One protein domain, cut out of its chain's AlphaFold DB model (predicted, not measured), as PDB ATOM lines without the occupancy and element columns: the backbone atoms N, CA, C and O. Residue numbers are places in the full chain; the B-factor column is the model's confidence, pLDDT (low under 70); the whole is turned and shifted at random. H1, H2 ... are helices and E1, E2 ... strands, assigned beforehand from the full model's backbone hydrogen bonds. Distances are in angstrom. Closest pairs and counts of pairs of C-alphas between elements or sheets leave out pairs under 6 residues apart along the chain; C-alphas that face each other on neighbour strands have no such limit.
ATOM      1  N   ASN A  26     277.812  99.331 185.526       61.47
ATOM      2  CA  ASN A  26     277.013  98.413 184.682       61.47
ATOM      3  C   ASN A  26     276.927  98.845 183.214       61.47
ATOM      4  O   ASN A  26     277.138  98.028 182.321       61.47
ATOM      5  N   ILE A  27     276.682 100.132 182.951       70.56
ATOM      6  CA  ILE A  27     276.626 100.667 181.580       70.56
ATOM      7  C   ILE A  27     277.978 100.485 180.877       70.56
ATOM      8  O   ILE A  27     278.007 100.055 179.731       70.56
ATOM      9  N   GLU A  28     279.092 100.747 181.569       77.56
ATOM     10  CA  GLU A  28     280.446 100.542 181.031       77.56
ATOM     11  C   GLU A  28     280.752  99.053 180.787       77.56
ATOM     12  O   GLU A  28     281.291  98.694 179.742       77.56
ATOM     13  N   THR A  29     280.332  98.172 181.700       83.75
ATOM     14  CA  THR A  29     280.564  96.719 181.602       83.75
ATOM     15  C   THR A  29     279.838  96.083 180.415       83.75
ATOM     16  O   THR A  29     280.391  95.200 179.759       83.75
ATOM     17  N   TYR A  30     278.627  96.556 180.106       89.31
ATOM     18  CA  TYR A  30     277.755  95.961 179.092       89.31
ATOM     19  C   TYR A  30     277.644  96.768 177.788       89.31
ATOM     20  O   TYR A  30     276.729  96.530 176.994       89.31
ATOM     21  N   GLN A  31     278.577  97.690 177.512       90.62
ATOM     22  CA  GLN A  31     278.563  98.519 176.292       90.62
ATOM     23  C   GLN A  31     278.410  97.702 175.011       90.62
ATOM     24  O   GLN A  31     277.616  98.048 174.137       90.62
ATOM     25  N   ARG A  32     279.131  96.581 174.906       90.69
ATOM     26  CA  ARG A  32     279.035  95.702 173.737       90.69
ATOM     27  C   ARG A  32     277.640  95.095 173.593       90.69
ATOM     28  O   ARG A  32     277.135  95.035 172.477       90.69
ATOM     29  N   GLY A  33     277.033  94.659 174.697       93.12
ATOM     30  CA  GLY A  33     275.673  94.127 174.695       93.12
ATOM     31  C   GLY A  33     274.657  95.177 174.244       93.12
ATOM     32  O   GLY A  33     273.873  94.905 173.341       93.12
ATOM     33  N   MET A  34     274.739  96.402 174.776       94.69
ATOM     34  CA  MET A  34     273.864  97.511 174.364       94.69
ATOM     35  C   MET A  34     273.994  97.809 172.866       94.69
ATOM     36  O   MET A  34     272.987  97.906 172.179       94.69
ATOM     37  N   LEU A  35     275.214  97.835 172.317       93.62
ATOM     38  CA  LEU A  35     275.428  98.038 170.878       93.62
ATOM     39  C   LEU A  35     274.812  96.934 170.004       93.62
ATOM     40  O   LEU A  35     274.371  97.207 168.887       93.62
ATOM     41  N   ILE A  36     274.812  95.681 170.467       93.62
ATOM     42  CA  ILE A  36     274.159  94.570 169.756       93.62
ATOM     43  C   ILE A  36     272.642  94.776 169.757       93.62
ATOM     44  O   ILE A  36     272.003  94.646 168.713       93.62
ATOM     45  N   ILE A  37     272.087  95.149 170.908       95.56
ATOM     46  CA  ILE A  37     270.658  95.415 171.084       95.56
ATOM     47  C   ILE A  37     270.216  96.595 170.212       95.56
ATOM     48  O   ILE A  37     269.243  96.468 169.470       95.56
ATOM     49  N   ASP A  38     270.966  97.700 170.226       95.56
ATOM     50  CA  ASP A  38     270.698  98.879 169.402       95.56
ATOM     51  C   ASP A  38     270.665  98.499 167.912       95.56
ATOM     52  O   ASP A  38     269.729  98.845 167.192       95.56
ATOM     53  N   LYS A  39     271.635  97.705 167.438       93.81
ATOM     54  CA  LYS A  39     271.652  97.212 166.050       93.81
ATOM     55  C   LYS A  39     270.441  96.339 165.721       93.81
ATOM     56  O   LYS A  39     269.874  96.484 164.638       93.81
ATOM     57  N   ALA A  40     270.048  95.442 166.624       94.62
ATOM     58  CA  ALA A  40     268.886  94.580 166.429       94.62
ATOM     59  C   ALA A  40     267.585  95.395 166.343       94.62
ATOM     60  O   ALA A  40     266.755  95.140 165.466       94.62
ATOM     61  N   LEU A  41     267.432  96.415 167.191       96.12
ATOM     62  CA  LEU A  41     266.309  97.349 167.142       96.12
ATOM     63  C   LEU A  41     266.273  98.121 165.821       96.12
ATOM     64  O   LEU A  41     265.238  98.139 165.162       96.12
ATOM     65  N   LEU A  42     267.392  98.718 165.400       95.12
ATOM     66  CA  LEU A  42     267.446  99.496 164.158       95.12
ATOM     67  C   LEU A  42     267.174  98.630 162.923       95.12
ATOM     68  O   LEU A  42     266.446  99.049 162.027       95.12
ATOM     69  N   LYS A  43     267.683  97.394 162.893       94.44
ATOM     70  CA  LYS A  43     267.352  96.418 161.843       94.44
ATOM     71  C   LYS A  43     265.859  96.086 161.841       94.44
ATOM     72  O   LYS A  43     265.244  96.019 160.783       94.44
ATOM     73  N   THR A  44     265.273  95.906 163.023       94.38
ATOM     74  CA  THR A  44     263.836  95.651 163.170       94.38
ATOM     75  C   THR A  44     263.015  96.843 162.666       94.38
ATOM     76  O   THR A  44     262.087  96.642 161.889       94.38
ATOM     77  N   ALA A  45     263.406  98.077 163.000       95.00
ATOM     78  CA  ALA A  45     262.781  99.297 162.487       95.00
ATOM     79  C   ALA A  45     262.822  99.365 160.950       95.00
ATOM     80  O   ALA A  45     261.800  99.602 160.313       95.00
ATOM     81  N   GLN A  46     263.976  99.066 160.344       94.38
ATOM     82  CA  GLN A  46     264.120  99.030 158.885       94.38
ATOM     83  C   GLN A  46     263.212  97.983 158.239       94.38
ATOM     84  O   GLN A  46     262.558  98.274 157.240       94.38
ATOM     85  N   CYS A  47     263.132  96.776 158.812       93.12
ATOM     86  CA  CYS A  47     262.204  95.744 158.342       93.12
ATOM     87  C   CYS A  47     260.739  96.188 158.444       93.12
ATOM     88  O   CYS A  47     259.928  95.775 157.620       93.12
ATOM     89  N   ALA A  48     260.419  97.038 159.420       93.56
ATOM     90  CA  ALA A  48     259.097  97.625 159.588       93.56
ATOM     91  C   ALA A  48     258.798  98.798 158.639       93.56
ATOM     92  O   ALA A  48     257.695  99.342 158.663       93.56
ATOM     93  N   GLY A  49     259.772  99.217 157.823       94.56
ATOM     94  CA  GLY A  49     259.665 100.403 156.973       94.56
ATOM     95  C   GLY A  49     259.826 101.730 157.722       94.56
ATOM     96  O   GLY A  49     259.533 102.774 157.148       94.56
ATOM     97  N   VAL A  50     260.298 101.705 158.973       95.69
ATOM     98  CA  VAL A  50     260.586 102.905 159.770       95.69
ATOM     99  C   VAL A  50     262.001 103.391 159.490       95.69
ATOM    100  O   VAL A  50     262.958 102.610 159.486       95.69
ATOM    101  N   ASN A  51     262.154 104.700 159.290       95.00
ATOM    102  CA  ASN A  51     263.472 105.303 159.162       95.00
ATOM    103  C   ASN A  51     264.193 105.278 160.517       95.00
ATOM    104  O   ASN A  51     263.686 105.734 161.538       95.00
ATOM    105  N   THR A  52     265.423 104.768 160.531       94.12
ATOM    106  CA  THR A  52     266.225 104.652 161.753       94.12
ATOM    107  C   THR A  52     266.540 105.994 162.404       94.12
ATOM    108  O   THR A  52     266.808 106.015 163.599       94.12
ATOM    109  N   SER A  53     266.504 107.109 161.661       95.62
ATOM    110  CA  SER A  53     266.669 108.450 162.244       95.62
ATOM    111  C   SER A  53     265.522 108.856 163.169       95.62
ATOM    112  O   SER A  53     265.704 109.744 163.997       95.62
ATOM    113  N   ASP A  54     264.361 108.208 163.044       95.69
ATOM    114  CA  ASP A  54     263.197 108.464 163.892       95.69
ATOM    115  C   ASP A  54     263.231 107.648 165.190       95.69
ATOM    116  O   ASP A  54     262.365 107.829 166.046       95.69
ATOM    117  N   ILE A  55     264.234 106.777 165.356       97.06
ATOM    118  CA  ILE A  55     264.456 105.976 166.558       97.06
ATOM    119  C   ILE A  55     265.527 106.629 167.425       97.06
ATOM    120  O   ILE A  55     266.646 106.881 166.983       97.06
ATOM    121  N   SER A  56     265.211 106.836 168.699       96.44
ATOM    122  CA  SER A  56     266.197 107.212 169.711       96.44
ATOM    123  C   SER A  56     266.161 106.236 170.878       96.44
ATOM    124  O   SER A  56     265.102 105.742 171.260       96.44
ATOM    125  N   ILE A  57     267.336 105.934 171.426       96.25
ATOM    126  CA  ILE A  57     267.508 104.943 172.488       96.25
ATOM    127  C   ILE A  57     268.255 105.615 173.632       96.25
ATOM    128  O   ILE A  57     269.309 106.223 173.431       96.25
ATOM    129  N   LYS A  58     267.710 105.514 174.841       95.56
ATOM    130  CA  LYS A  58     268.356 105.967 176.072       95.56
ATOM    131  C   LYS A  58     268.464 104.809 177.042       95.56
ATOM    132  O   LYS A  58     267.459 104.225 177.447       95.56
ATOM    133  N   TRP A  59     269.693 104.525 177.443       94.94
ATOM    134  CA  TRP A  59     269.999 103.466 178.387       94.94
ATOM    135  C   TRP A  59     270.015 103.993 179.819       94.94
ATOM    136  O   TRP A  59     270.591 105.040 180.111       94.94
ATOM    137  N   GLY A  60     269.386 103.239 180.713       92.31
ATOM    138  CA  GLY A  60     269.470 103.427 182.156       92.31
ATOM    139  C   GLY A  60     269.706 102.098 182.860       92.31
ATOM    140  O   GLY A  60     269.581 101.032 182.254       92.31
ATOM    141  N   SER A  61     270.021 102.155 184.150       91.44
ATOM    142  CA  SER A  61     270.135 100.975 185.007       91.44
ATOM    143  C   SER A  61     269.308 101.150 186.274       91.44
ATOM    144  O   SER A  61     269.285 102.245 186.838       91.44
ATOM    145  N   ASP A  62     268.658 100.084 186.736       87.50
ATOM    146  CA  ASP A  62     267.986 100.080 188.037       87.50
ATOM    147  C   ASP A  62     268.965  99.785 189.192       87.50
ATOM    148  O   ASP A  62     270.137  99.463 188.980       87.50
ATOM    149  N   ASN A  63     268.480  99.878 190.434       84.94
ATOM    150  CA  ASN A  63     269.279  99.598 191.637       84.94
ATOM    151  C   ASN A  63     269.733  98.132 191.737       84.94
ATOM    152  O   ASN A  63     270.643  97.821 192.502       84.94
ATOM    153  N   SER A  64     269.104  97.229 190.982       86.19
ATOM    154  CA  SER A  64     269.505  95.826 190.861       86.19
ATOM    155  C   SER A  64     270.523  95.614 189.736       86.19
ATOM    156  O   SER A  64     270.912  94.482 189.473       86.19
ATOM    157  N   GLY A  65     270.949  96.681 189.054       85.75
ATOM    158  CA  GLY A  65     271.909  96.657 187.957       85.75
ATOM    159  C   GLY A  65     271.372  96.105 186.638       85.75
ATOM    160  O   GLY A  65     272.153  95.907 185.711       85.75
ATOM    161  N   ASN A  66     270.064  95.874 186.527       91.19
ATOM    162  CA  ASN A  66     269.453  95.535 185.246       91.19
ATOM    163  C   ASN A  66     269.437  96.770 184.351       91.19
ATOM    164  O   ASN A  66     269.222  97.885 184.832       91.19
ATOM    165  N   LEU A  67     269.604  96.565 183.050       94.00
ATOM    166  CA  LEU A  67     269.569  97.651 182.082       94.00
ATOM    167  C   LEU A  67     268.165  97.828 181.516       94.00
ATOM    168  O   LEU A  67     267.413  96.872 181.346       94.00
ATOM    169  N   THR A  68     267.810  99.071 181.220       95.06
ATOM    170  CA  THR A  68     266.558  99.423 180.551       95.06
ATOM    171  C   THR A  68     266.869 100.280 179.336       95.06
ATOM    172  O   THR A  68     267.490 101.335 179.470       95.06
ATOM    173  N   ALA A  69     266.419  99.831 178.166       96.44
ATOM    174  CA  ALA A  69     266.395 100.623 176.946       96.44
ATOM    175  C   ALA A  69     265.060 101.366 176.873       96.44
ATOM    176  O   ALA A  69     264.016 100.743 176.678       96.44
ATOM    177  N   ASN A  70     265.089 102.686 177.033       96.38
ATOM    178  CA  ASN A  70     263.946 103.545 176.741       96.38
ATOM    179  C   ASN A  70     264.055 103.978 175.285       96.38
ATOM    180  O   ASN A  70     265.000 104.673 174.908       96.38
ATOM    181  N   ILE A  71     263.124 103.503 174.471       97.19
ATOM    182  CA  ILE A  71     263.150 103.645 173.024       97.19
ATOM    183  C   ILE A  71     262.004 104.557 172.637       97.19
ATOM    184  O   ILE A  71     260.851 104.240 172.920       97.19
ATOM    185  N   GLN A  72     262.322 105.657 171.966       96.38
ATOM    186  CA  GLN A  72     261.329 106.549 171.383       96.38
ATOM    187  C   GLN A  72     261.333 106.399 169.869       96.38
ATOM    188  O   GLN A  72     262.401 106.375 169.253       96.38
ATOM    189  N   CYS A  73     260.141 106.327 169.287       95.81
ATOM    190  CA  CYS A  73     259.928 106.377 167.854       95.81
ATOM    191  C   CYS A  73     259.067 107.583 167.476       95.81
ATOM    192  O   CYS A  73     257.914 107.698 167.897       95.81
ATOM    193  N   ASN A  74     259.622 108.450 166.634       93.81
ATOM    194  CA  ASN A  74     258.982 109.688 166.196       93.81
ATOM    195  C   ASN A  74     258.263 109.561 164.840       93.81
ATOM    196  O   ASN A  74     257.610 110.507 164.403       93.81
ATOM    197  N   ASP A  75     258.329 108.394 164.194       92.75
ATOM    198  CA  ASP A  75     257.576 108.112 162.973       92.75
ATOM    199  C   ASP A  75     256.133 107.708 163.311       92.75
ATOM    200  O   ASP A  75     255.817 106.543 163.565       92.75
ATOM    201  N   ALA A  76     255.222 108.682 163.278       86.75
ATOM    202  CA  ALA A  76     253.800 108.460 163.539       86.75
ATOM    203  C   ALA A  76     253.133 107.478 162.553       86.75
ATOM    204  O   ALA A  76     252.077 106.910 162.862       86.75
ATOM    205  N   ASN A  77     253.721 107.262 161.372       89.00
ATOM    206  CA  ASN A  77     253.163 106.383 160.351       89.00
ATOM    207  C   ASN A  77     253.598 104.937 160.569       89.00
ATOM    208  O   ASN A  77     252.728 104.064 160.552       89.00
ATOM    209  N   GLY A  78     254.878 104.686 160.839       90.00
ATOM    210  CA  GLY A  78     255.406 103.332 161.014       90.00
ATOM    211  C   GLY A  78     255.399 102.794 162.451       90.00
ATOM    212  O   GLY A  78     255.382 101.574 162.642       90.00
ATOM    213  N   CYS A  79     255.324 103.653 163.473       92.75
ATOM    214  CA  CYS A  79     255.354 103.220 164.874       92.75
ATOM    215  C   CYS A  79     253.976 103.132 165.524       92.75
ATOM    216  O   CYS A  79     253.138 104.029 165.426       92.75
ATOM    217  N   LYS A  80     253.728 101.997 166.183       93.56
ATOM    218  CA  LYS A  80     252.483 101.680 166.888       93.56
ATOM    219  C   LYS A  80     252.385 102.452 168.197       93.56
ATOM    220  O   LYS A  80     251.303 102.912 168.555       93.56
ATOM    221  N   THR A  81     253.507 102.588 168.892       91.00
ATOM    222  CA  THR A  81     253.644 103.412 170.092       91.00
ATOM    223  C   THR A  81     254.812 104.372 169.906       91.00
ATOM    224  O   THR A  81     255.750 104.087 169.166       91.00
ATOM    225  N   GLN A  82     254.746 105.534 170.553       92.31
ATOM    226  CA  GLN A  82     255.822 106.529 170.471       92.31
ATOM    227  C   GLN A  82     256.980 106.215 171.417       92.31
ATOM    228  O   GLN A  82     258.092 106.676 171.196       92.31
ATOM    229  N   GLU A  83     256.733 105.427 172.462       94.31
ATOM    230  CA  GLU A  83     257.746 105.046 173.436       94.31
ATOM    231  C   GLU A  83     257.495 103.623 173.941       94.31
ATOM    232  O   GLU A  83     256.342 103.210 174.110       94.31
ATOM    233  N   ILE A  84     258.577 102.879 174.175       94.88
ATOM    234  CA  ILE A  84     258.583 101.639 174.954       94.88
ATOM    235  C   ILE A  84     259.809 101.602 175.869       94.88
ATOM    236  O   ILE A  84     260.866 102.141 175.539       94.88
ATOM    237  N   SER A  85     259.693 100.883 176.982       95.88
ATOM    238  CA  SER A  85     260.825 100.547 177.846       95.88
ATOM    239  C   SER A  85     261.044  99.041 177.819       95.88
ATOM    240  O   SER A  85     260.157  98.272 178.192       95.88
ATOM    241  N   VAL A  86     262.229  98.608 177.394       96.19
ATOM    242  CA  VAL A  86     262.606  97.192 177.347       96.19
ATOM    243  C   VAL A  86     263.668  96.931 178.400       96.19
ATOM    244  O   VAL A  86     264.742  97.529 178.381       96.19
ATOM    245  N   LYS A  87     263.358  96.033 179.336       95.19
ATOM    246  CA  LYS A  87     264.267  95.642 180.413       95.19
ATOM    247  C   LYS A  87     265.093  94.420 180.011       95.19
ATOM    248  O   LYS A  87     264.561  93.460 179.450       95.19
ATOM    249  N   PHE A  88     266.370  94.459 180.368       94.62
ATOM    250  CA  PHE A  88     267.351  93.399 180.187       94.62
ATOM    251  C   PHE A  88     267.987  93.084 181.538       94.62
ATOM    252  O   PHE A  88     268.530  93.974 182.203       94.62
ATOM    253  N   SER A  89     267.903  91.824 181.970       93.62
ATOM    254  CA  SER A  89     268.600  91.399 183.185       93.62
ATOM    255  C   SER A  89     270.115  91.396 182.963       93.62
ATOM    256  O   SER A  89     270.587  91.357 181.828       93.62
ATOM    257  N   GLN A  90     270.897  91.407 184.043       91.56
ATOM    258  CA  GLN A  90     272.358  91.288 183.936       91.56
ATOM    259  C   GLN A  90     272.794  89.993 183.226       91.56
ATOM    260  O   GLN A  90     273.734  90.002 182.434       91.56
ATOM    261  N   GLU A  91     272.088  88.889 183.481       91.50
ATOM    262  CA  GLU A  91     272.320  87.601 182.823       91.50
ATOM    263  C   GLU A  91     272.007  87.674 181.323       91.50
ATOM    264  O   GLU A  91     272.802  87.239 180.490       91.50
ATOM    265  N   GLU A  92     270.889  88.308 180.960       92.94
ATOM    266  CA  GLU A  92     270.532  88.534 179.561       92.94
ATOM    267  C   GLU A  92     271.605  89.378 178.857       92.94
ATOM    268  O   GLU A  92     272.107  89.002 177.801       92.94
ATOM    269  N   MET A  93     272.058  90.464 179.486       93.00
ATOM    270  CA  MET A  93     273.136  91.296 178.944       93.00
ATOM    271  C   MET A  93     274.453  90.528 178.788       93.00
ATOM    272  O   MET A  93     275.150  90.705 177.786       93.00
ATOM    273  N   ALA A  94     274.791  89.652 179.739       91.19
ATOM    274  CA  ALA A  94     275.989  88.821 179.671       91.19
ATOM    275  C   ALA A  94     275.933  87.828 178.496       91.19
ATOM    276  O   ALA A  94     276.903  87.711 177.744       91.19
ATOM    277  N   THR A  95     274.791  87.163 178.287       92.06
ATOM    278  CA  THR A  95     274.602  86.224 177.164       92.06
ATOM    279  C   THR A  95     274.611  86.928 175.803       92.06
ATOM    280  O   THR A  95     275.245  86.440 174.863       92.06
ATOM    281  N   ILE A  96     274.000  88.115 175.701       92.56
ATOM    282  CA  ILE A  96     274.049  88.964 174.499       92.56
ATOM    283  C   ILE A  96     275.493  89.360 174.185       92.56
ATOM    284  O   ILE A  96     275.953  89.211 173.053       92.56
ATOM    285  N   GLN A  97     276.244  89.819 175.185       89.69
ATOM    286  CA  GLN A  97     277.639  90.220 175.013       89.69
ATOM    287  C   GLN A  97     278.555  89.058 174.610       89.69
ATOM    288  O   GLN A  97     279.489  89.262 173.828       89.69
ATOM    289  N   ALA A  98     278.276  87.851 175.106       89.19
ATOM    290  CA  ALA A  98     278.964  86.624 174.716       89.19
ATOM    291  C   ALA A  98     278.597  86.142 173.297       89.19
ATOM    292  O   ALA A  98     279.218  85.205 172.796       89.19
ATOM    293  N   GLY A  99     277.616  86.770 172.634       84.00
ATOM    294  CA  GLY A  99     277.137  86.365 171.310       84.00
ATOM    295  C   GLY A  99     276.319  85.072 171.329       84.00
ATOM    296  O   GLY A  99     276.188  84.417 170.301       84.00
ATOM    297  N   GLN A 100     275.793  84.690 172.493       82.81
ATOM    298  CA  GLN A 100     275.006  83.469 172.693       82.81
ATOM    299  C   GLN A 100     273.494  83.731 172.670       82.81
ATOM    300  O   GLN A 100     272.700  82.829 172.921       82.81
ATOM    301  N   PHE A 101     273.091  84.967 172.383       81.19
ATOM    302  CA  PHE A 101     271.697  85.383 172.343       81.19
ATOM    303  C   PHE A 101     271.163  85.381 170.910       81.19
ATOM    304  O   PHE A 101     271.899  85.683 169.971       81.19
ATOM    305  N   SER A 102     269.883  85.047 170.728       82.38
ATOM    306  CA  SER A 102     269.289  84.963 169.392       82.38
ATOM    307  C   SER A 102     268.763  86.322 168.908       82.38
ATOM    308  O   SER A 102     268.076  87.035 169.643       82.38
ATOM    309  N   ASP A 103     269.028  86.655 167.639       82.50
ATOM    310  CA  ASP A 103     268.483  87.854 166.976       82.50
ATOM    311  C   ASP A 103     266.944  87.875 167.001       82.50
ATOM    312  O   ASP A 103     266.329  88.935 167.110       82.50
ATOM    313  N   GLN A 104     266.317  86.697 166.925       86.19
ATOM    314  CA  GLN A 104     264.864  86.545 166.938       86.19
ATOM    315  C   GLN A 104     264.266  86.961 168.288       86.19
ATOM    316  O   GLN A 104     263.281  87.695 168.320       86.19
ATOM    317  N   SER A 105     264.900  86.572 169.398       88.38
ATOM    318  CA  SER A 105     264.465  86.968 170.741       88.38
ATOM    319  C   SER A 105     264.543  88.484 170.945       88.38
ATOM    320  O   SER A 105     263.667  89.062 171.584       88.38
ATOM    321  N   LEU A 106     265.556  89.153 170.380       90.44
ATOM    322  CA  LEU A 106     265.629  90.619 170.400       90.44
ATOM    323  C   LEU A 106     264.541  91.248 169.530       90.44
ATOM    324  O   LEU A 106     263.868  92.171 169.982       90.44
ATOM    325  N   LYS A 107     264.326  90.730 168.312       90.25
ATOM    326  CA  LYS A 107     263.264  91.213 167.418       90.25
ATOM    327  C   LYS A 107     261.908  91.194 168.124       90.25
ATOM    328  O   LYS A 107     261.204  92.200 168.114       90.25
ATOM    329  N   GLU A 108     261.557  90.087 168.773       91.94
ATOM    330  CA  GLU A 108     260.278  89.922 169.477       91.94
ATOM    331  C   GLU A 108     260.061  90.966 170.580       91.94
ATOM    332  O   GLU A 108     258.940  91.447 170.750       91.94
ATOM    333  N   LYS A 109     261.129  91.397 171.266       93.69
ATOM    334  CA  LYS A 109     261.054  92.480 172.260       93.69
ATOM    335  C   LYS A 109     260.738  93.848 171.648       93.69
ATOM    336  O   LYS A 109     260.207  94.707 172.347       93.69
ATOM    337  N   PHE A 110     261.033  94.051 170.365       94.12
ATOM    338  CA  PHE A 110     260.839  95.327 169.669       94.12
ATOM    339  C   PHE A 110     259.610  95.370 168.768       94.12
ATOM    340  O   PHE A 110     259.125  96.461 168.481       94.12
ATOM    341  N   VAL A 111     259.065  94.216 168.366       91.75
ATOM    342  CA  VAL A 111     257.838  94.137 167.554       91.75
ATOM    343  C   VAL A 111     256.703  95.032 168.072       91.75
ATOM    344  O   VAL A 111     256.091  95.718 167.253       91.75
ATOM    345  N   PRO A 112     256.433  95.116 169.392       93.19
ATOM    346  CA  PRO A 112     255.358  95.962 169.907       93.19
ATOM    347  C   PRO A 112     255.477  97.458 169.572       93.19
ATOM    348  O   PRO A 112     254.457  98.147 169.605       93.19
ATOM    349  N   LEU A 113     256.678  97.955 169.247       94.06
ATOM    350  CA  LEU A 113     256.914  99.356 168.884       94.06
ATOM    351  C   LEU A 113     256.394  99.701 167.484       94.06
ATOM    352  O   LEU A 113     256.021 100.845 167.229       94.06
ATOM    353  N   PHE A 114     256.349  98.733 166.570       95.56
ATOM    354  CA  PHE A 114     256.140  98.970 165.142       95.56
ATOM    355  C   PHE A 114     254.765  98.479 164.677       95.56
ATOM    356  O   PHE A 114     254.221  97.513 165.212       95.56
TER     357      PHE A 114
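What this domain is: This is residues 26 to 114 of the 117 residues of an uncharacterized protein of Legionella maceachernii (UniProt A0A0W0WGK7). What is the shape? A twisted three-stranded sheet has H1 and H3 packed over one face, in two layers, with short H2 at one end. What makes it? The 89 residues include, in order, H1 E1 E2 E3 H2 H3, class mixed; E1 E2 E3 is an antiparallel meander, each strand beside the one before. It is compact, radius of gyration 12.6 A, spanning 35 by 25 by 18 A.

Where its parts are: Where is H1? Residues 31 to 47, 24.4 A, from C-alpha (278.563, 98.519, 176.292). What follows? E1 is 55 to 61, E2 67 to 73, E3 83 to 88, H2 90 to 97, and H3 103 to 113, ending at C-alpha (256.914, 99.356, 168.884).

How they stand to each other: How do strands pair? In hairpins E1-E2 and E2-E3, N 58 to O 70 and N 71 to O 84 are each 2.8 A. And helices? H1 residues 37 to 44 touch H3, closest C-alphas Thr 44 and Lys 107, 6.2 A. H1 and H2 have every O i to N i+4 pair within hydrogen-bond range, H3 5 of 7.

The domain as a whole: How large? C-alphas 64 and 77, the farthest apart, are 36.2 A apart. Any cut or weak spot? The printed part has no cut or long link; residue 26 alone is under pLDDT 70.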